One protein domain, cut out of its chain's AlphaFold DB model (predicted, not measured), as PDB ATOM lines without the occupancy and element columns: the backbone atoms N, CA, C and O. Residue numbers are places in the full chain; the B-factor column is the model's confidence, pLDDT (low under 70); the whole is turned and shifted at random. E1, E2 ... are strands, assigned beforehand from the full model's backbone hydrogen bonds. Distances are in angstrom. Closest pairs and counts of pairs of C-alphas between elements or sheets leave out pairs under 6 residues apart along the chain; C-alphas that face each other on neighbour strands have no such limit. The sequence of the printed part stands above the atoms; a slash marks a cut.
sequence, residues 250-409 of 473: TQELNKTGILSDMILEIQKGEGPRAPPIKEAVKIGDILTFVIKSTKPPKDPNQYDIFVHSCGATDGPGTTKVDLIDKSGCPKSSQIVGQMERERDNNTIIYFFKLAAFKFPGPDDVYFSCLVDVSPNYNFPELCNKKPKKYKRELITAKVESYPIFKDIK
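Overview. This is residues 250 to 409 of the 473 residues of the protein "ZP domain-containing protein" of Halicephalobus sp. NKZ332 (UniProt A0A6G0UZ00). Two strongly twisted sheets of four strands each stand face to face as a sandwich, their strands crossed at 35 degrees. Along one side the edge strands E1 and E8 come close together, while on the other side the edge strands E4 and E5 stay apart and the sandwich is more open there. The printed part has 160 residues with eight named strands, E1 to E8 along the chain, and no named helix; the sheets, both antiparallel, run E1 E2 E6 E5 and E4 E3 E7 E8. The class is all strand, though under half of the residues, 66 of 160, are in named strands. The whole is compact, with a radius of gyration of the C-alphas of 15.8 A and spans of 45 by 33 by 29 A.

Along the chain. Pass residues 250 to 261, which hold no named element, and find C-alpha 262 at (135.139, 290.135, 196.171), where E1 begins; it runs to residue 268. E2 follows at residues 286 to 293, 23.1 A long. E3, residues 304 to 314, is the longest strand, 31.2 A from C-alpha 304 at (130.662, 298.002, 187.863). Next come E4, residues 320 to 322, E5, residues 336 to 344, and E6, residues 347 to 355, 26.2 A. E7, residues 365 to 374, measures 29.8 A, and E8, residues 400 to 408, 26.3 A, ending at C-alpha 408 at (127.739, 279.213, 208.778).

Arrangement. Begin with E1 and E2, an antiparallel hairpin, where N 265 and O 290 are 2.9 A apart, within hydrogen-bond range. E2 is also antiparallel to E6, with N 287 and O 354 at 2.8 A. E6 and E5 form a hairpin, with N 340 and O 351 at 2.8 A. In the second sheet, look at N 321 and O 312, 2.9 A apart, for the hairpin E3 and E4; at N 306 and O 372, 2.9 A, for E3 and E7; and at N 371 and O 402, 2.9 A, for the hairpin E7 and E8. Between the sheets, the closest C-alphas of E1 and E8 are those of Leu 264 and Ile 404, 6.4 A apart, and those of E3 and E6 are Val 307 and Tyr 350, 7.0 A. E1 and E7 are near each other; E4 and E5 are apart.

Size, cuts and confidence. The C-alphas farthest apart are those of Asp 299 and Gly 361, 47.3 A. The printed part has no cut. The long links are E1 to E2, E4 to E5 and E7 to E8, the last with 25 residues. Confidence is under 70 at residues 250 to 260, 296 to 304, 375 to 379, 385 to 401 and 406 to 409; the mean pLDDT of the printed part is 76.6.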
ATOM      1  N   THR A 250     132.426 280.893 208.505       33.78
ATOM      2  CA  THR A 250     133.713 280.380 207.998       33.78
ATOM      3  C   THR A 250     133.748 280.436 206.467       33.78
ATOM      4  O   THR A 250     132.730 280.675 205.815       33.78
ATOM      5  N   GLN A 251     134.945 280.351 205.886       39.16
ATOM      6  CA  GLN A 251     135.169 280.382 204.438       39.16
ATOM      7  C   GLN A 251     136.331 279.458 204.091       39.16
ATOM      8  O   GLN A 251     137.475 279.767 204.427       39.16
ATOM      9  N   GLU A 252     136.062 278.397 203.339       37.34
ATOM     10  CA  GLU A 252     137.093 277.734 202.542       37.34
ATOM     11  C   GLU A 252     137.019 278.273 201.110       37.34
ATOM     12  O   GLU A 252     136.239 277.826 200.273       37.34
ATOM     13  N   LEU A 253     137.819 279.313 200.843       40.47
ATOM     14  CA  LEU A 253     137.920 279.912 199.514       40.47
ATOM     15  C   LEU A 253     138.526 278.895 198.541       40.47
ATOM     16  O   LEU A 253     139.734 278.650 198.567       40.47
ATOM     17  N   ASN A 254     137.701 278.347 197.652       37.78
ATOM     18  CA  ASN A 254     138.167 277.461 196.595       37.78
ATOM     19  C   ASN A 254     139.058 278.266 195.622       37.78
ATOM     20  O   ASN A 254     138.590 279.186 194.951       37.78
ATOM     21  N   LYS A 255     140.374 278.003 195.621       41.31
ATOM     22  CA  LYS A 255     141.408 278.901 195.060       41.31
ATOM     23  C   LYS A 255     141.522 278.851 193.526       41.31
ATOM     24  O   LYS A 255     142.595 278.592 192.985       41.31
ATOM     25  N   THR A 256     140.455 279.177 192.801       42.88
ATOM     26  CA  THR A 256     140.462 279.276 191.328       42.88
ATOM     27  C   THR A 256     140.752 280.695 190.818       42.88
ATOM     28  O   THR A 256     139.963 281.307 190.101       42.88
ATOM     29  N   GLY A 257     141.938 281.199 191.172       47.44
ATOM     30  CA  GLY A 257     142.773 282.067 190.326       47.44
ATOM     31  C   GLY A 257     142.402 283.539 190.085       47.44
ATOM     32  O   GLY A 257     143.317 284.357 190.085       47.44
ATOM     33  N   ILE A 258     141.135 283.893 189.830       48.59
ATOM     34  CA  ILE A 258     140.806 285.169 189.147       48.59
ATOM     35  C   ILE A 258     140.016 286.167 190.013       48.59
ATOM     36  O   ILE A 258     140.336 287.352 189.990       48.59
ATOM     37  N   LEU A 259     139.036 285.722 190.811       55.06
ATOM     38  CA  LEU A 259     138.192 286.618 191.621       55.06
ATOM     39  C   LEU A 259     138.448 286.514 193.136       55.06
ATOM     40  O   LEU A 259     137.526 286.365 193.933       55.06
ATOM     41  N   SER A 260     139.710 286.650 193.555       56.50
ATOM     42  CA  SER A 260     140.084 286.803 194.981       56.50
ATOM     43  C   SER A 260     139.582 288.104 195.629       56.50
ATOM     44  O   SER A 260     139.790 288.334 196.821       56.50
ATOM     45  N   ASP A 261     138.960 288.968 194.828       75.62
ATOM     46  CA  ASP A 261     138.843 290.394 195.099       75.62
ATOM     47  C   ASP A 261     137.413 290.812 195.458       75.62
ATOM     48  O   ASP A 261     137.155 291.996 195.612       75.62
ATOM     49  N   MET A 262     136.486 289.866 195.650       79.12
ATOM     50  CA  MET A 262     135.139 290.135 196.171       79.12
ATOM     51  C   MET A 262     134.812 289.227 197.353       79.12
ATOM     52  O   MET A 262     135.198 288.058 197.378       79.12
ATOM     53  N   ILE A 263     134.077 289.756 198.333       84.88
ATOM     54  CA  ILE A 263     133.643 289.004 199.517       84.88
ATOM     55  C   ILE A 263     132.162 289.203 199.810       84.88
ATOM     56  O   ILE A 263     131.614 290.287 199.618       84.88
ATOM     57  N   LEU A 264     131.556 288.152 200.366       88.25
ATOM     58  CA  LEU A 264     130.333 288.237 201.148       88.25
ATOM     59  C   LEU A 264     130.716 288.306 202.632       88.25
ATOM     60  O   LEU A 264     131.243 287.352 203.215       88.25
ATOM     61  N   GLU A 265     130.465 289.460 203.230       88.44
ATOM     62  CA  GLU A 265     130.590 289.731 204.657       88.44
ATOM     63  C   GLU A 265     129.193 289.711 205.288       88.44
ATOM     64  O   GLU A 265     128.217 290.107 204.654       88.44
ATOM     65  N   ILE A 266     129.074 289.237 206.530       90.44
ATOM     66  CA  ILE A 266     127.801 289.244 207.260       90.44
ATOM     67  C   ILE A 266     128.028 289.965 208.586       90.44
ATOM     68  O   ILE A 266     128.909 289.589 209.367       90.44
ATOM     69  N   GLN A 267     127.258 291.025 208.802       92.12
ATOM     70  CA  GLN A 267     127.368 291.956 209.921       92.12
ATOM     71  C   GLN A 267     126.165 291.809 210.859       92.12
ATOM     72  O   GLN A 267     125.072 291.445 210.416       92.12
ATOM     73  N   LYS A 268     126.354 292.088 212.155       88.94
ATOM     74  CA  LYS A 268     125.275 291.995 213.154       88.94
ATOM     75  C   LYS A 268     124.490 293.308 213.226       88.94
ATOM     76  O   LYS A 268     125.093 294.369 213.361       88.94
ATOM     77  N   GLY A 269     123.161 293.232 213.196       89.62
ATOM     78  CA  GLY A 269     122.285 294.403 213.191       89.62
ATOM     79  C   GLY A 269     122.251 295.108 211.834       89.62
ATOM     80  O   GLY A 269     122.320 294.472 210.778       89.62
ATOM     81  N   GLU A 270     122.119 296.434 211.865       87.69
ATOM     82  CA  GLU A 270     122.023 297.268 210.665       87.69
ATOM     83  C   GLU A 270     123.413 297.654 210.138       87.69
ATOM     84  O   GLU A 270     124.149 298.414 210.765       87.69
ATOM     85  N   GLY A 271     123.771 297.113 208.973       87.25
ATOM     86  CA  GLY A 271     124.940 297.516 208.193       87.25
ATOM     87  C   GLY A 271     124.640 298.708 207.264       87.25
ATOM     88  O   GLY A 271     123.644 299.401 207.470       87.25
ATOM     89  N   PRO A 272     125.479 298.972 206.241       91.06
ATOM     90  CA  PRO A 272     126.584 298.137 205.749       91.06
ATOM     91  C   PRO A 272     127.945 298.388 206.430       91.06
ATOM     92  O   PRO A 272     128.977 297.915 205.947       91.06
ATOM     93  N   ARG A 273     127.974 299.140 207.539       90.69
ATOM     94  CA  ARG A 273     129.197 299.499 208.290       90.69
ATOM     95  C   ARG A 273     129.248 298.910 209.712       90.69
ATOM     96  O   ARG A 273     130.030 299.366 210.542       90.69
ATOM     97  N   ALA A 274     128.418 297.909 210.002       89.62
ATOM     98  CA  ALA A 274     128.397 297.213 211.287       89.62
ATOM     99  C   ALA A 274     129.552 296.189 211.394       89.62
ATOM    100  O   ALA A 274     130.087 295.746 210.377       89.62
ATOM    101  N   PRO A 275     129.971 295.784 212.608       87.69
ATOM    102  CA  PRO A 275     131.032 294.795 212.761       87.69
ATOM    103  C   PRO A 275     130.617 293.417 212.203       87.69
ATOM    104  O   PRO A 275     129.465 292.999 212.375       87.69
ATOM    105  N   PRO A 276     131.549 292.668 211.577       87.62
ATOM    106  CA  PRO A 276     131.284 291.315 211.105       87.62
ATOM    107  C   PRO A 276     131.018 290.365 212.279       87.62
ATOM    108  O   PRO A 276     131.639 290.475 213.341       87.62
ATOM    109  N   ILE A 277     130.114 289.411 212.069       83.75
ATOM    110  CA  ILE A 277     129.696 288.427 213.076       83.75
ATOM    111  C   ILE A 277     130.868 287.502 213.438       83.75
ATOM    112  O   ILE A 277     131.520 286.934 212.560       83.75
ATOM    113  N   LYS A 278     131.107 287.325 214.743       79.12
ATOM    114  CA  LYS A 278     132.141 286.436 215.318       79.12
ATOM    115  C   LYS A 278     131.575 285.425 216.326       79.12
ATOM    116  O   LYS A 278     132.331 284.726 216.996       79.12
ATOM    117  N   GLU A 279     130.258 285.395 216.485       75.06
ATOM    118  CA  GLU A 279     129.538 284.708 217.556       75.06
ATOM    119  C   GLU A 279     128.189 284.183 217.058       75.06
ATOM    120  O   GLU A 279     127.710 284.624 216.018       75.06
ATOM    121  N   ALA A 280     127.575 283.295 217.842       70.62
ATOM    122  CA  ALA A 280     126.228 282.784 217.622       70.62
ATOM    123  C   ALA A 280     125.172 283.893 217.416       70.62
ATOM    124  O   ALA A 280     125.219 284.940 218.064       70.62
ATOM    125  N   VAL A 281     124.184 283.619 216.560       78.75
ATOM    126  CA  VAL A 281     123.082 284.526 216.200       78.75
ATOM    127  C   VAL A 281     121.768 283.751 216.275       78.75
ATOM    128  O   VAL A 281     121.645 282.693 215.654       78.75
ATOM    129  N   LYS A 282     120.792 284.279 217.023       83.06
ATOM    130  CA  LYS A 282     119.491 283.631 217.244       83.06
ATOM    131  C   LYS A 282     118.589 283.759 216.013       83.06
ATOM    132  O   LYS A 282     118.734 284.691 215.232       83.06
ATOM    133  N   ILE A 283     117.583 282.888 215.880       85.75
ATOM    134  CA  ILE A 283     116.482 283.118 214.926       85.75
ATOM    135  C   ILE A 283     115.805 284.456 215.253       85.75
ATOM    136  O   ILE A 283     115.484 284.726 216.410       85.75
ATOM    137  N   GLY A 284     115.577 285.275 214.227       88.31
ATOM    138  CA  GLY A 284     114.999 286.614 214.345       88.31
ATOM    139  C   GLY A 284     115.991 287.745 214.618       88.31
ATOM    140  O   GLY A 284     115.618 288.903 214.438       88.31
ATOM    141  N   ASP A 285     117.249 287.455 214.972       90.19
ATOM    142  CA  ASP A 285     118.293 288.485 214.984       90.19
ATOM    143  C   ASP A 285     118.432 289.071 213.568       90.19
ATOM    144  O   ASP A 285     118.524 288.340 212.576       90.19
ATOM    145  N   ILE A 286     118.466 290.401 213.465       91.69
ATOM    146  CA  ILE A 286     118.686 291.080 212.187       91.69
ATOM    147  C   ILE A 286     120.174 291.039 211.846       91.69
ATOM    148  O   ILE A 286     121.024 291.469 212.628       91.69
ATOM    149  N   LEU A 287     120.472 290.542 210.652       93.12
ATOM    150  CA  LEU A 287     121.789 290.538 210.033       93.12
ATOM    151  C   LEU A 287     121.787 291.438 208.804       93.12
ATOM    152  O   LEU A 287     120.765 291.576 208.133       93.12
ATOM    153  N   THR A 288     122.947 291.987 208.454       94.88
ATOM    154  CA  THR A 288     123.142 292.654 207.161       94.88
ATOM    155  C   THR A 288     124.206 291.920 206.360       94.88
ATOM    156  O   THR A 288     125.345 291.765 206.800       94.88
ATOM    157  N   PHE A 289     123.817 291.454 205.179       93.50
ATOM    158  CA  PHE A 289     124.691 290.817 204.203       93.50
ATOM    159  C   PHE A 289     125.296 291.924 203.347       93.50
ATOM    160  O   PHE A 289     124.547 292.708 202.770       93.50
ATOM    161  N   VAL A 290     126.625 292.007 203.280       92.50
ATOM    162  CA  VAL A 290     127.358 293.051 202.552       92.50
ATOM    163  C   VAL A 290     128.284 292.398 201.534       92.50
ATOM    164  O   VAL A 290     129.199 291.654 201.892       92.50
ATOM    165  N   ILE A 291     128.050 292.693 200.259       90.56
ATOM    166  CA  ILE A 291     128.873 292.258 199.137       90.56
ATOM    167  C   ILE A 291     129.678 293.465 198.659       90.56
ATOM    168  O   ILE A 291     129.110 294.506 198.314       90.56
ATOM    169  N   LYS A 292     131.005 293.331 198.655       86.56
ATOM    170  CA  LYS A 292     131.940 294.412 198.312       86.56
ATOM    171  C   LYS A 292     133.225 293.869 197.693       86.56
ATOM    172  O   LYS A 292     133.611 292.725 197.952       86.56
ATOM    173  N   SER A 293     133.900 294.714 196.917       80.38
ATOM    174  CA  SER A 293     135.278 294.458 196.492       80.38
ATOM    175  C   SER A 293     136.238 294.598 197.682       80.38
ATOM    176  O   SER A 293     136.065 295.489 198.513       80.38
ATOM    177  N   THR A 294     137.247 293.732 197.780       77.62
ATOM    178  CA  THR A 294     138.330 293.828 198.781       77.62
ATOM    179  C   THR A 294     139.506 294.664 198.296       77.62
ATOM    180  O   THR A 294     140.277 295.163 199.114       77.62
ATOM    181  N   LYS A 295     139.640 294.841 196.975       73.25
ATOM    182  CA  LYS A 295     140.586 295.777 196.365       73.25
ATOM    183  C   LYS A 295     139.828 296.949 195.732       73.25
ATOM    184  O   LYS A 295     138.792 296.712 195.105       73.25
ATOM    185  N   PRO A 296     140.320 298.195 195.839       64.44
ATOM    186  CA  PRO A 296     139.774 299.292 195.047       64.44
ATOM    187  C   PRO A 296     139.979 299.001 193.548       64.44
ATOM    188  O   PRO A 296     140.975 298.363 193.180       64.44
ATOM    189  N   PRO A 297     139.069 299.450 192.667       64.00
ATOM    190  CA  PRO A 297     139.228 299.262 191.231       64.00
ATOM    191  C   PRO A 297     140.472 300.012 190.727       64.00
ATOM    192  O   PRO A 297     140.768 301.117 191.179       64.00
ATOM    193  N   LYS A 298     141.210 299.414 189.780       63.81
ATOM    194  CA  LYS A 298     142.459 299.995 189.234       63.81
ATOM    195  C   LYS A 298     142.248 301.321 188.494       63.81
ATOM    196  O   LYS A 298     143.174 302.115 188.388       63.81
ATOM    197  N   ASP A 299     141.039 301.527 187.991       65.62
ATOM    198  CA  ASP A 299     140.538 302.758 187.392       65.62
ATOM    199  C   ASP A 299     139.155 303.022 188.029       65.62
ATOM    200  O   ASP A 299     138.324 302.105 188.036       65.62
ATOM    201  N   PRO A 300     138.895 304.228 188.581       61.06
ATOM    202  CA  PRO A 300     137.630 304.605 189.222       61.06
ATOM    203  C   PRO A 300     136.346 304.343 188.424       61.06
ATOM    204  O   PRO A 300     135.274 304.310 189.035       61.06
ATOM    205  N   ASN A 301     136.453 304.186 187.100       59.88
ATOM    206  CA  ASN A 301     135.337 304.006 186.169       59.88
ATOM    207  C   ASN A 301     135.240 302.582 185.582       59.88
ATOM    208  O   ASN A 301     134.349 302.333 184.777       59.88
ATOM    209  N   GLN A 302     136.151 301.664 185.938       58.59
ATOM    210  CA  GLN A 302     136.397 300.423 185.180       58.59
ATOM    211  C   GLN A 302     135.795 299.145 185.789       58.59
ATOM    212  O   GLN A 302     136.040 298.066 185.267       58.59
ATOM    213  N   TYR A 303     135.060 299.203 186.905       61.81
ATOM    214  CA  TYR A 303     134.404 298.013 187.468       61.81
ATOM    215  C   TYR A 303     133.062 298.367 188.101       61.81
ATOM    216  O   TYR A 303     132.985 298.737 189.275       61.81
ATOM    217  N   ASP A 304     132.000 298.183 187.322       69.69
ATOM    218  CA  ASP A 304     130.662 298.002 187.863       69.69
ATOM    219  C   ASP A 304     130.500 296.539 188.323       69.69
ATOM    220  O   ASP A 304     131.058 295.606 187.733       69.69
ATOM    221  N   ILE A 305     129.723 296.330 189.390       80.38
ATOM    222  CA  ILE A 305     129.361 295.000 189.914       80.38
ATOM    223  C   ILE A 305     127.840 294.918 190.092       80.38
ATOM    224  O   ILE A 305     127.203 295.932 190.405       80.38
ATOM    225  N   PHE A 306     127.245 293.738 189.911       85.56
ATOM    226  CA  PHE A 306     125.810 293.515 190.115       85.56
ATOM    227  C   PHE A 306     125.544 292.194 190.825       85.56
ATOM    228  O   PHE A 306     125.787 291.117 190.287       85.56
ATOM    229  N   VAL A 307     125.026 292.289 192.048       87.62
ATOM    230  CA  VAL A 307     124.656 291.123 192.851       87.62
ATOM    231  C   VAL A 307     123.246 290.683 192.481       87.62
ATOM    232  O   VAL A 307     122.297 291.461 192.575       87.62
ATOM    233  N   HIS A 308     123.093 289.417 192.106       83.62
ATOM    234  CA  HIS A 308     121.794 288.813 191.838       83.62
ATOM    235  C   HIS A 308     121.748 287.370 192.347       83.62
ATOM    236  O   HIS A 308     122.765 286.716 192.562       83.62
ATOM    237  N   SER A 309     120.542 286.822 192.505       87.25
ATOM    238  CA  SER A 309     120.345 285.390 192.777       87.25
ATOM    239  C   SER A 309     121.066 284.884 194.034       87.25
ATOM    240  O   SER A 309     121.767 283.873 193.988       87.25
ATOM    241  N   CYS A 310     120.882 285.577 195.160       93.00
ATOM    242  CA  CYS A 310     121.316 285.071 196.460       93.00
ATOM    243  C   CYS A 310     120.372 283.983 196.981       93.00
ATOM    244  O   CYS A 310     119.152 284.093 196.847       93.00
ATOM    245  N   GLY A 311     120.918 282.961 197.630       92.19
ATOM    246  CA  GLY A 311     120.161 281.870 198.233       92.19
ATOM    247  C   GLY A 311     120.897 281.220 199.400       92.19
ATOM    248  O   GLY A 311     122.115 281.346 199.528       92.19
ATOM    249  N   ALA A 312     120.140 280.512 200.231       91.31
ATOM    250  CA  ALA A 312     120.646 279.706 201.334       91.31
ATOM    251  C   ALA A 312     120.350 278.220 201.107       91.31
ATOM    252  O   ALA A 312     119.295 277.886 200.558       91.31
ATOM    253  N   THR A 313     121.234 277.340 201.576       88.00
ATOM    254  CA  THR A 313     120.993 275.894 201.653       88.00
ATOM    255  C   THR A 313     121.231 275.343 203.053       88.00
ATOM    256  O   THR A 313     121.912 275.963 203.873       88.00
ATOM    257  N   ASP A 314     120.680 274.160 203.320       83.19
ATOM    258  CA  ASP A 314     121.155 273.310 204.413       83.19
ATOM    259  C   ASP A 314     122.582 272.795 204.119       83.19
ATOM    260  O   ASP A 314     123.089 272.906 202.997       83.19
ATOM    261  N   GLY A 315     123.250 272.247 205.139       72.31
ATOM    262  CA  GLY A 315     124.612 271.707 205.009       72.31
ATOM    263  C   GLY A 315     124.803 270.613 203.945       72.31
ATOM    264  O   GLY A 315     125.826 270.637 203.265       72.31
ATOM    265  N   PRO A 316     123.849 269.684 203.738       76.75
ATOM    266  CA  PRO A 316     123.923 268.717 202.641       76.75
ATOM    267  C   PRO A 316     123.620 269.294 201.245       76.75
ATOM    268  O   PRO A 316     123.797 268.585 200.255       76.75
ATOM    269  N   GLY A 317     123.123 270.533 201.140       77.94
ATOM    270  CA  GLY A 317     122.658 271.125 199.879       77.94
ATOM    271  C   GLY A 317     121.328 270.551 199.358       77.94
ATOM    272  O   GLY A 317     120.954 270.809 198.214       77.94
ATOM    273  N   THR A 318     120.621 269.770 200.178       82.25
ATOM    274  CA  THR A 318     119.347 269.109 199.859       82.25
ATOM    275  C   THR A 318     118.154 270.058 199.844       82.25
ATOM    276  O   THR A 318     117.241 269.882 199.038       82.25
ATOM    277  N   THR A 319     118.161 271.076 200.705       85.69
ATOM    278  CA  THR A 319     117.101 272.089 200.794       85.69
ATOM    279  C   THR A 319     117.676 273.439 200.404       85.69
ATOM    280  O   THR A 319     118.712 273.839 200.927       85.69
ATOM    281  N   LYS A 320     116.995 274.172 199.512       87.88
ATOM    282  CA  LYS A 320     117.390 275.522 199.087       87.88
ATOM    283  C   LYS A 320     116.237 276.514 199.208       87.88
ATOM    284  O   LYS A 320     115.118 276.221 198.792       87.88
ATOM    285  N   VAL A 321     116.547 277.723 199.675       90.38
ATOM    286  CA  VAL A 321     115.685 278.909 199.579       90.38
ATOM    287  C   VAL A 321     116.398 279.988 198.765       90.38
ATOM    288  O   VAL A 321     117.549 280.324 199.033       90.38
ATOM    289  N   ASP A 322     115.719 280.541 197.761       92.38
ATOM    290  CA  ASP A 322     116.198 281.716 197.027       92.38
ATOM    291  C   ASP A 322     115.780 282.985 197.785       92.38
ATOM    292  O   ASP A 322     114.590 283.269 197.912       92.38
ATOM    293  N   LEU A 323     116.758 283.753 198.261       94.00
ATOM    294  CA  LEU A 323     116.564 284.959 199.067       94.00
ATOM    295  C   LEU A 323     116.358 286.195 198.183       94.00
ATOM    296  O   LEU A 323     115.421 286.965 198.395       94.00
ATOM    297  N   ILE A 324     117.215 286.344 197.168       94.31
ATOM    298  CA  ILE A 324     117.216 287.431 196.183       94.31
ATOM    299  C   ILE A 324     117.087 286.821 194.781       94.31
ATOM    300  O   ILE A 324     117.670 285.774 194.509       94.31
ATOM    301  N   ASP A 325     116.353 287.459 193.872       91.50
ATOM    302  CA  ASP A 325     116.114 286.962 192.511       91.50
ATOM    303  C   ASP A 325     117.144 287.452 191.462       91.50
ATOM    304  O   ASP A 325     118.158 288.075 191.777       91.50
ATOM    305  N   LYS A 326     116.907 287.152 190.176       87.31
ATOM    306  CA  LYS A 326     117.768 287.549 189.039       87.31
ATOM    307  C   LYS A 326     117.741 289.052 188.702       87.31
ATOM    308  O   LYS A 326     118.430 289.465 187.776       87.31
ATOM    309  N   SER A 327     116.947 289.853 189.412       86.12
ATOM    310  CA  SER A 327     116.823 291.310 189.251       86.12
ATOM    311  C   SER A 327     117.214 292.099 190.511       86.12
ATOM    312  O   SER A 327     117.058 293.320 190.545       86.12
ATOM    313  N   GLY A 328     117.713 291.413 191.546       88.06
ATOM    314  CA  GLY A 328     118.038 292.020 192.836       88.06
ATOM    315  C   GLY A 328     116.831 292.211 193.767       88.06
ATOM    316  O   GLY A 328     116.932 292.963 194.733       88.06
ATOM    317  N   CYS A 329     115.688 291.561 193.506       91.88
ATOM    318  CA  CYS A 329     114.518 291.645 194.385       91.88
ATOM    319  C   CYS A 329     114.522 290.606 195.510       91.88
ATOM    320  O   CYS A 329     114.868 289.452 195.249       91.88
ATOM    321  N   PRO A 330     114.022 290.946 196.716       94.00
ATOM    322  CA  PRO A 330     113.701 289.959 197.742       94.00
ATOM    323  C   PRO A 330     112.605 289.008 197.249       94.00
ATOM    324  O   PRO A 330     111.491 289.428 196.930       94.00
ATOM    325  N   LYS A 331     112.920 287.712 197.207       92.06
ATOM    326  CA  LYS A 331     111.974 286.633 196.885       92.06
ATOM    327  C   LYS A 331     111.329 286.041 198.145       92.06
ATOM    328  O   LYS A 331     110.174 285.631 198.094       92.06
ATOM    329  N   SER A 332     112.031 286.073 199.281       87.25
ATOM    330  CA  SER A 332     111.529 285.646 200.599       87.25
ATOM    331  C   SER A 332     111.296 286.847 201.524       87.25
ATOM    332  O   SER A 332     111.936 286.978 202.564       87.25
ATOM    333  N   SER A 333     110.386 287.750 201.150       86.12
ATOM    334  CA  SER A 333     110.196 289.067 201.792       86.12
ATOM    335  C   SER A 333     109.761 289.060 203.268       86.12
ATOM    336  O   SER A 333     109.811 290.104 203.910       86.12
ATOM    337  N   GLN A 334     109.369 287.911 203.833       85.56
ATOM    338  CA  GLN A 334     109.149 287.760 205.282       85.56
ATOM    339  C   GLN A 334     110.457 287.796 206.090       85.56
ATOM    340  O   GLN A 334     110.454 288.192 207.250       85.56
ATOM    341  N   ILE A 335     111.566 287.352 205.489       90.19
ATOM    342  CA  ILE A 335     112.877 287.230 206.143       90.19
ATOM    343  C   ILE A 335     113.968 288.060 205.454       90.19
ATOM    344  O   ILE A 335     114.958 288.385 206.099       90.19
ATOM    345  N   VAL A 336     113.797 288.438 204.183       94.06
ATOM    346  CA  VAL A 336     114.770 289.195 203.375       94.06
ATOM    347  C   VAL A 336     114.240 290.601 203.090       94.06
ATOM    348  O   VAL A 336     113.182 290.758 202.477       94.06
ATOM    349  N   GLY A 337     114.989 291.622 203.500       93.06
ATOM    350  CA  GLY A 337     114.724 293.019 203.153       93.06
ATOM    351  C   GLY A 337     115.059 293.342 201.694       93.06
ATOM    352  O   GLY A 337     115.681 292.552 200.985       93.06
ATOM    353  N   GLN A 338     114.668 294.530 201.235       92.94
ATOM    354  CA  GLN A 338     115.073 295.025 199.919       92.94
ATOM    355  C   GLN A 338     116.610 295.074 199.812       92.94
ATOM    356  O   GLN A 338     117.293 295.414 200.777       92.94
ATOM    357  N   MET A 339     117.154 294.724 198.642       93.75
ATOM    358  CA  MET A 339     118.562 294.968 198.343       93.75
ATOM    359  C   MET A 339     118.770 296.447 198.016       93.75
ATOM    360  O   MET A 339     118.014 297.031 197.235       93.75
ATOM    361  N   GLU A 340     119.820 297.014 198.588       92.31
ATOM    362  CA  GLU A 340     120.265 298.393 198.429       92.31
ATOM    363  C   GLU A 340     121.697 298.406 197.863       92.31
ATOM    364  O   GLU A 340     122.434 297.418 197.965       92.31
ATOM    365  N   ARG A 341     122.100 299.522 197.241       88.81
ATOM    366  CA  ARG A 341     123.477 299.737 196.772       88.81
ATOM    367  C   ARG A 341     123.966 301.141 197.107       88.81
ATOM    368  O   ARG A 341     123.246 302.115 196.904       88.81
ATOM    369  N   GLU A 342     125.200 301.230 197.581       87.88
ATOM    370  CA  GLU A 342     125.877 302.456 198.015       87.88
ATOM    371  C   GLU A 342     127.269 302.539 197.354       87.88
ATOM    372  O   GLU A 342     127.819 301.524 196.920       87.88
ATOM    373  N   ARG A 343     127.858 303.739 197.254       82.81
ATOM    374  CA  ARG A 343     129.268 303.922 196.870       82.81
ATOM    375  C   ARG A 343     130.071 304.369 198.093       82.81
ATOM    376  O   ARG A 343     130.000 305.530 198.482       82.81
ATOM    377  N   ASP A 344     130.860 303.462 198.661       80.50
ATOM    378  CA  ASP A 344     131.772 303.726 199.779       80.50
ATOM    379  C   ASP A 344     133.213 303.796 199.255       80.50
ATOM    380  O   ASP A 344     133.665 302.878 198.577       80.50
ATOM    381  N   ASN A 345     133.929 304.897 199.513       75.88
ATOM    382  CA  ASN A 345     135.342 305.071 199.131       75.88
ATOM    383  C   ASN A 345     135.657 304.696 197.657       75.88
ATOM    384  O   ASN A 345     136.629 304.008 197.352       75.88
ATOM    385  N   ASN A 346     134.788 305.132 196.736       72.88
ATOM    386  CA  ASN A 346     134.792 304.803 195.299       72.88
ATOM    387  C   ASN A 346     134.742 303.293 194.953       72.88
ATOM    388  O   ASN A 346     135.107 302.883 193.854       72.88
ATOM    389  N   THR A 347     134.228 302.471 195.862       77.62
ATOM    390  CA  THR A 347     133.833 301.077 195.625       77.62
ATOM    391  C   THR A 347     132.311 300.980 195.722       77.62
ATOM    392  O   THR A 347     131.703 301.601 196.594       77.62
ATOM    393  N   ILE A 348     131.665 300.225 194.831       83.06
ATOM    394  CA  ILE A 348     130.229 299.941 194.964       83.06
ATOM    395  C   ILE A 348     130.055 298.807 195.976       83.06
ATOM    396  O   ILE A 348     130.683 297.753 195.849       83.06
ATOM    397  N   ILE A 349     129.196 299.023 196.969       89.19
ATOM    398  CA  ILE A 349     128.783 298.013 197.942       89.19
ATOM    399  C   ILE A 349     127.299 297.708 197.739       89.19
ATOM    400  O   ILE A 349     126.488 298.615 197.553       89.19
ATOM    401  N   TYR A 350     126.945 296.428 197.774       92.56
ATOM    402  CA  TYR A 350     125.558 295.966 197.776       92.56
ATOM    403  C   TYR A 350     125.254 295.371 199.140       92.56
ATOM    404  O   TYR A 350     126.074 294.628 199.684       92.56
ATOM    405  N   PHE A 351     124.078 295.658 199.687       95.00
ATOM    406  CA  PHE A 351     123.667 295.069 200.954       95.00
ATOM    407  C   PHE A 351     122.175 294.762 201.013       95.00
ATOM    408  O   PHE A 351     121.367 295.353 200.301       95.00
ATOM    409  N   PHE A 352     121.812 293.805 201.861       95.44
ATOM    410  CA  PHE A 352     120.424 293.512 202.208       95.44
ATOM    411  C   PHE A 352     120.334 293.035 203.658       95.44
ATOM    412  O   PHE A 352     121.256 292.403 204.184       95.44
ATOM    413  N   LYS A 353     119.212 293.342 204.309       95.38
ATOM    414  CA  LYS A 353     118.915 292.879 205.669       95.38
ATOM    415  C   LYS A 353     118.295 291.478 205.615       95.38
ATOM    416  O   LYS A 353     117.510 291.187 204.714       95.38
ATOM    417  N   LEU A 354     118.629 290.627 206.578       94.31
ATOM    418  CA  LEU A 354     118.067 289.288 206.752       94.31
ATOM    419  C   LEU A 354     117.680 289.084 208.222       94.31
ATOM    420  O   LEU A 354     118.532 289.225 209.096       94.31
ATOM    421  N   ALA A 355     116.437 288.700 208.500       92.88
ATOM    422  CA  ALA A 355     116.074 288.114 209.787       92.88
ATOM    423  C   ALA A 355     116.568 286.662 209.818       92.88
ATOM    424  O   ALA A 355     116.185 285.854 208.967       92.88
ATOM    425  N   ALA A 356     117.442 286.334 210.770       90.62
ATOM    426  CA  ALA A 356     118.073 285.022 210.847       90.62
ATOM    427  C   ALA A 356     117.039 283.885 210.966       90.62
ATOM    428  O   ALA A 356     116.061 283.970 211.712       90.62
ATOM    429  N   PHE A 357     117.283 282.807 210.225       90.06
ATOM    430  CA  PHE A 357     116.443 281.614 210.115       90.06
ATOM    431  C   PHE A 357     117.351 280.378 210.009       90.06
ATOM    432  O   PHE A 357     118.546 280.521 209.738       90.06
ATOM    433  N   LYS A 358     116.800 279.170 210.170       87.00
ATOM    434  CA  LYS A 358     117.539 277.921 209.894       87.00
ATOM    435  C   LYS A 358     116.685 276.872 209.185       87.00
ATOM    436  O   LYS A 358     115.485 277.071 208.989       87.00
ATOM    437  N   PHE A 359     117.297 275.759 208.792       87.62
ATOM    438  CA  PHE A 359     116.588 274.606 208.239       87.62
ATOM    439  C   PHE A 359     116.177 273.614 209.351       87.62
ATOM    440  O   PHE A 359     116.839 273.538 210.389       87.62
ATOM    441  N   PRO A 360     115.085 272.844 209.185       84.75
ATOM    442  CA  PRO A 360     114.694 271.843 210.172       84.75
ATOM    443  C   PRO A 360     115.710 270.691 210.240       84.75
ATOM    444  O   PRO A 360     116.068 270.091 209.226       84.75
ATOM    445  N   GLY A 361     116.167 270.363 211.448       79.12
ATOM    446  CA  GLY A 361     117.318 269.483 211.655       79.12
ATOM    447  C   GLY A 361     118.606 270.301 211.812       79.12
ATOM    448  O   GLY A 361     118.746 270.909 212.874       79.12
ATOM    449  N   PRO A 362     119.530 270.327 210.826       71.06
ATOM    450  CA  PRO A 362     120.819 271.011 210.955       71.06
ATOM    451  C   PRO A 362     120.702 272.482 211.380       71.06
ATOM    452  O   PRO A 362     119.826 273.208 210.913       71.06
ATOM    453  N   ASP A 363     121.616 272.931 212.239       73.88
ATOM    454  CA  ASP A 363     121.750 274.351 212.593       73.88
ATOM    455  C   ASP A 363     122.596 275.141 211.582       73.88
ATOM    456  O   ASP A 363     122.460 276.359 211.484       73.88
ATOM    457  N   ASP A 364     123.434 274.449 210.805       74.75
ATOM    458  CA  ASP A 364     124.319 275.053 209.812       74.75
ATOM    459  C   ASP A 364     123.553 275.502 208.551       74.75
ATOM    460  O   ASP A 364     122.749 274.752 207.986       74.75
ATOM    461  N   VAL A 365     123.851 276.714 208.068       83.62
ATOM    462  CA  VAL A 365     123.178 277.354 206.922       83.62
ATOM    463  C   VAL A 365     124.216 277.939 205.963       83.62
ATOM    464  O   VAL A 365     125.086 278.706 206.363       83.62
ATOM    465  N   TYR A 366     124.138 277.612 204.679       84.38
ATOM    466  CA  TYR A 366     125.173 277.972 203.707       84.38
ATOM    467  C   TYR A 366     124.643 279.026 202.746       84.38
ATOM    468  O   TYR A 366     123.678 278.782 202.023       84.38
ATOM    469  N   PHE A 367     125.253 280.210 202.743       89.12
ATOM    470  CA  PHE A 367     124.798 281.343 201.943       89.12
ATOM    471  C   PHE A 367     125.644 281.505 200.683       89.12
ATOM    472  O   PHE A 367     126.872 281.411 200.710       89.12
ATOM    473  N   SER A 368     124.972 281.791 199.573       87.56
ATOM    474  CA  SER A 368     125.588 282.036 198.270       87.56
ATOM    475  C   SER A 368     124.919 283.216 197.568       87.56
ATOM    476  O   SER A 368     123.716 283.422 197.714       87.56
ATOM    477  N   CYS A 369     125.688 283.976 196.793       89.81
ATOM    478  CA  CYS A 369     125.204 284.992 195.854       89.81
ATOM    479  C   CYS A 369     125.940 284.841 194.523       89.81
ATOM    480  O   CYS A 369     127.108 284.454 194.514       89.81
ATOM    481  N   LEU A 370     125.286 285.180 193.411       87.00
ATOM    482  CA  LEU A 370     125.965 285.366 192.131       87.00
ATOM    483  C   LEU A 370     126.265 286.857 191.942       87.00
ATOM    484  O   LEU A 370     125.462 287.715 192.317       87.00
ATOM    485  N   VAL A 371     127.432 287.165 191.386       85.56
ATOM    486  CA  VAL A 371     127.830 288.537 191.066       85.56
ATOM    487  C   VAL A 371     128.303 288.596 189.626       85.56
ATOM    488  O   VAL A 371     129.293 287.956 189.272       85.56
ATOM    489  N   ASP A 372     127.597 289.374 188.813       81.00
ATOM    490  CA  ASP A 372     128.050 289.756 187.482       81.00
ATOM    491  C   ASP A 372     129.064 290.900 187.609       81.00
ATOM    492  O   ASP A 372     128.852 291.865 188.354       81.00
ATOM    493  N   VAL A 373     130.160 290.803 186.859       77.62
ATOM    494  CA  VAL A 373     131.208 291.832 186.788       77.62
ATOM    495  C   VAL A 373     131.290 292.355 185.358       77.62
ATOM    496  O   VAL A 373     131.298 291.570 184.408       77.62
ATOM    497  N   SER A 374     131.333 293.679 185.185       73.38
ATOM    498  CA  SER A 374     131.443 294.312 183.867       73.38
ATOM    499  C   SER A 374     132.341 295.545 183.932       73.38
ATOM    500  O   SER A 374     132.156 296.378 184.822       73.38
ATOM    501  N   PRO A 375     133.296 295.711 182.998       65.81
ATOM    502  CA  PRO A 375     134.236 296.817 183.087       65.81
ATOM    503  C   PRO A 375     133.682 298.162 182.595       65.81
ATOM    504  O   PRO A 375     134.234 299.202 182.927       65.81
ATOM    505  N   ASN A 376     132.615 298.146 181.784       62.03
ATOM    506  CA  ASN A 376     132.191 299.294 180.968       62.03
ATOM    507  C   ASN A 376     130.658 299.528 180.974       62.03
ATOM    508  O   ASN A 376     130.136 300.096 180.011       62.03
ATOM    509  N   TYR A 377     129.892 299.026 181.956       63.34
ATOM    510  CA  TYR A 377     128.421 299.025 181.868       63.34
ATOM    511  C   TYR A 377     127.706 299.305 183.196       63.34
ATOM    512  O   TYR A 377     127.645 298.432 184.062       63.34
ATOM    513  N   ASN A 378     127.037 300.465 183.258       67.12
ATOM    514  CA  ASN A 378     126.105 300.848 184.320       67.12
ATOM    515  C   ASN A 378     125.058 299.745 184.558       67.12
ATOM    516  O   ASN A 378     124.061 299.641 183.835       67.12
ATOM    517  N   PHE A 379     125.264 298.930 185.591       69.69
ATOM    518  CA  PHE A 379     124.367 297.822 185.896       69.69
ATOM    519  C   PHE A 379     122.966 298.297 186.329       69.69
ATOM    520  O   PHE A 379     122.828 299.340 186.988       69.69
ATOM    521  N   PRO A 380     121.914 297.527 185.978       70.75
ATOM    522  CA  PRO A 380     120.532 297.982 186.042       70.75
ATOM    523  C   PRO A 380     120.091 298.358 187.458       70.75
ATOM    524  O   PRO A 380     120.652 297.919 188.461       70.75
ATOM    525  N   GLU A 381     119.039 299.168 187.528       79.00
ATOM    526  CA  GLU A 381     118.331 299.428 188.778       79.00
ATOM    527  C   GLU A 381     117.816 298.118 189.388       79.00
ATOM    528  O   GLU A 381     117.215 297.281 188.703       79.00
ATOM    529  N   LEU A 382     118.037 297.968 190.694       83.69
ATOM    530  CA  LEU A 382     117.508 296.864 191.486       83.69
ATOM    531  C   LEU A 382     115.976 296.833 191.359       83.69
ATOM    532  O   LEU A 382     115.317 297.872 191.390       83.69
ATOM    533  N   CYS A 383     115.403 295.640 191.202       84.75
ATOM    534  CA  CYS A 383     113.965 295.442 191.001       84.75
ATOM    535  C   CYS A 383     113.341 296.108 189.755       84.75
ATOM    536  O   CYS A 383     112.141 296.408 189.753       84.75
ATOM    537  N   ASN A 384     114.082 296.304 188.657       76.31
ATOM    538  CA  ASN A 384     113.499 296.857 187.428       76.31
ATOM    539  C   ASN A 384     112.445 295.921 186.784       76.31
ATOM    540  O   ASN A 384     112.751 295.021 185.998       76.31
ATOM    541  N   LYS A 385     111.162 296.205 187.051       62.91
ATOM    542  CA  LYS A 385     109.982 295.462 186.559       62.91
ATOM    543  C   LYS A 385     109.732 295.570 185.037       62.91
ATOM    544  O   LYS A 385     108.713 295.073 184.558       62.91
ATOM    545  N   LYS A 386     110.617 296.204 184.251       58.03
ATOM    546  CA  LYS A 386     110.483 296.396 182.787       58.03
ATOM    547  C   LYS A 386     111.638 295.736 181.993       58.03
ATOM    548  O   LYS A 386     112.350 296.421 181.258       58.03
ATOM    549  N   PRO A 387     111.804 294.396 182.020       54.38
ATOM    550  CA  PRO A 387     112.993 293.694 181.498       54.38
ATOM    551  C   PRO A 387     113.155 293.658 179.957       54.38
ATOM    552  O   PRO A 387     113.975 292.903 179.437       54.38
ATOM    553  N   LYS A 388     112.373 294.427 179.184       50.53
ATOM    554  CA  LYS A 388     112.197 294.222 177.728       50.53
ATOM    555  C   LYS A 388     113.290 294.804 176.807       50.53
ATOM    556  O   LYS A 388     113.231 294.535 175.609       50.53
ATOM    557  N   LYS A 389     114.275 295.564 177.314       49.00
ATOM    558  CA  LYS A 389     115.425 296.063 176.515       49.00
ATOM    559  C   LYS A 389     116.776 295.464 176.930       49.00
ATOM    560  O   LYS A 389     117.415 294.813 176.108       49.00
ATOM    561  N   TYR A 390     117.170 295.628 178.195       50.69
ATOM    562  CA  TYR A 390     118.535 295.373 178.694       50.69
ATOM    563  C   TYR A 390     119.109 293.979 178.395       50.69
ATOM    564  O   TYR A 390     120.308 293.839 178.166       50.69
ATOM    565  N   LYS A 391     118.266 292.939 178.293       46.84
ATOM    566  CA  LYS A 391     118.729 291.576 177.972       46.84
ATOM    567  C   LYS A 391     119.386 291.450 176.584       46.84
ATOM    568  O   LYS A 391     120.017 290.435 176.323       46.84
ATOM    569  N   ARG A 392     119.261 292.440 175.689       46.62
ATOM    570  CA  ARG A 392     119.996 292.476 174.405       46.62
ATOM    571  C   ARG A 392     121.372 293.146 174.482       46.62
ATOM    572  O   ARG A 392     122.135 293.002 173.539       46.62
ATOM    573  N   GLU A 393     121.700 293.833 175.574       45.75
ATOM    574  CA  GLU A 393     122.998 294.505 175.757       45.75
ATOM    575  C   GLU A 393     123.965 293.646 176.583       45.75
ATOM    576  O   GLU A 393     125.112 293.469 176.177       45.75
ATOM    577  N   LEU A 394     123.485 292.989 177.652       49.09
ATOM    578  CA  LEU A 394     124.286 292.026 178.432       49.09
ATOM    579  C   LEU A 394     124.732 290.785 177.625       49.09
ATOM    580  O   LEU A 394     125.601 290.055 178.077       49.09
ATOM    581  N   ILE A 395     124.150 290.535 176.446       47.66
ATOM    582  CA  ILE A 395     124.580 289.460 175.528       47.66
ATOM    583  C   ILE A 395     125.785 289.894 174.666       47.66
ATOM    584  O   ILE A 395     126.504 289.047 174.144       47.66
ATOM    585  N   THR A 396     126.016 291.202 174.518       45.91
ATOM    586  CA  THR A 396     127.082 291.767 173.672       45.91
ATOM    587  C   THR A 396     128.358 292.054 174.468       45.91
ATOM    588  O   THR A 396     129.456 292.011 173.917       45.91
ATOM    589  N   ALA A 397     128.232 292.324 175.770       52.22
ATOM    590  CA  ALA A 397     129.359 292.363 176.697       52.22
ATOM    591  C   ALA A 397     129.716 290.945 177.178       52.22
ATOM    592  O   ALA A 397     128.837 290.106 177.367       52.22
ATOM    593  N   LYS A 398     131.002 290.683 177.439       54.19
ATOM    594  CA  LYS A 398     131.455 289.435 178.070       54.19
ATOM    595  C   LYS A 398     131.178 289.485 179.580       54.19
ATOM    596  O   LYS A 398     132.090 289.716 180.366       54.19
ATOM    597  N   VAL A 399     129.912 289.330 179.965       61.72
ATOM    598  CA  VAL A 399     129.503 289.270 181.377       61.72
ATOM    599  C   VAL A 399     129.930 287.924 181.965       61.72
ATOM    600  O   VAL A 399     129.582 286.870 181.432       61.72
ATOM    601  N   GLU A 400     130.690 287.965 183.057       66.00
ATOM    602  CA  GLU A 400     131.140 286.783 183.792       66.00
ATOM    603  C   GLU A 400     130.487 286.774 185.182       66.00
ATOM    604  O   GLU A 400     130.685 287.699 185.973       66.00
ATOM    605  N   SER A 401     129.690 285.736 185.454       65.69
ATOM    606  CA  SER A 401     128.967 285.556 186.717       65.69
ATOM    607  C   SER A 401     129.785 284.707 187.691       65.69
ATOM    608  O   SER A 401     130.095 283.548 187.403       65.69
ATOM    609  N   TYR A 402     130.083 285.245 188.872       74.62
ATOM    610  CA  TYR A 402     130.905 284.583 189.884       74.62
ATOM    611  C   TYR A 402     130.097 284.219 191.139       74.62
ATOM    612  O   TYR A 402     129.415 285.084 191.692       74.62
ATOM    613  N   PRO A 403     130.167 282.967 191.630       70.00
ATOM    614  CA  PRO A 403     129.521 282.577 192.874       70.00
ATOM    615  C   PRO A 403     130.387 282.949 194.088       70.00
ATOM    616  O   PRO A 403     131.531 282.511 194.213       70.00
ATOM    617  N   ILE A 404     129.822 283.732 195.007       76.31
ATOM    618  CA  ILE A 404     130.439 284.104 196.284       76.31
ATOM    619  C   ILE A 404     129.730 283.346 197.408       76.31
ATOM    620  O   ILE A 404     128.503 283.389 197.503       76.31
ATOM    621  N   PHE A 405     130.504 282.679 198.269       73.75
ATOM    622  CA  PHE A 405     130.008 281.798 199.331       73.75
ATOM    623  C   PHE A 405     130.349 282.301 200.742       73.75
ATOM    624  O   PHE A 405     131.358 282.988 200.963       73.75
ATOM    625  N   LYS A 406     129.510 281.919 201.710       67.44
ATOM    626  CA  LYS A 406     129.739 282.111 203.144       67.44
ATOM    627  C   LYS A 406     129.084 280.981 203.943       67.44
ATOM    628  O   LYS A 406     127.857 280.898 204.016       67.44
ATOM    629  N   ASP A 407     129.914 280.138 204.547       57.97
ATOM    630  CA  ASP A 407     129.472 279.013 205.371       57.97
ATOM    631  C   ASP A 407     129.121 279.513 206.769       57.97
ATOM    632  O   ASP A 407     129.826 280.369 207.316       57.97
ATOM    633  N   ILE A 408     128.090 278.939 207.386       56.31
ATOM    634  CA  ILE A 408     127.739 279.213 208.778       56.31
ATOM    635  C   ILE A 408     127.685 277.885 209.544       56.31
ATOM    636  O   ILE A 408     126.792 277.083 209.293       56.31
ATOM    637  N   LYS A 409     128.649 277.662 210.456       44.22
ATOM    638  CA  LYS A 409     128.893 276.378 211.154       44.22
ATOM    639  C   LYS A 409     128.873 276.506 212.678       44.22
ATOM    640  O   LYS A 409     129.555 277.381 213.207       44.22
TER     641      LYS A 409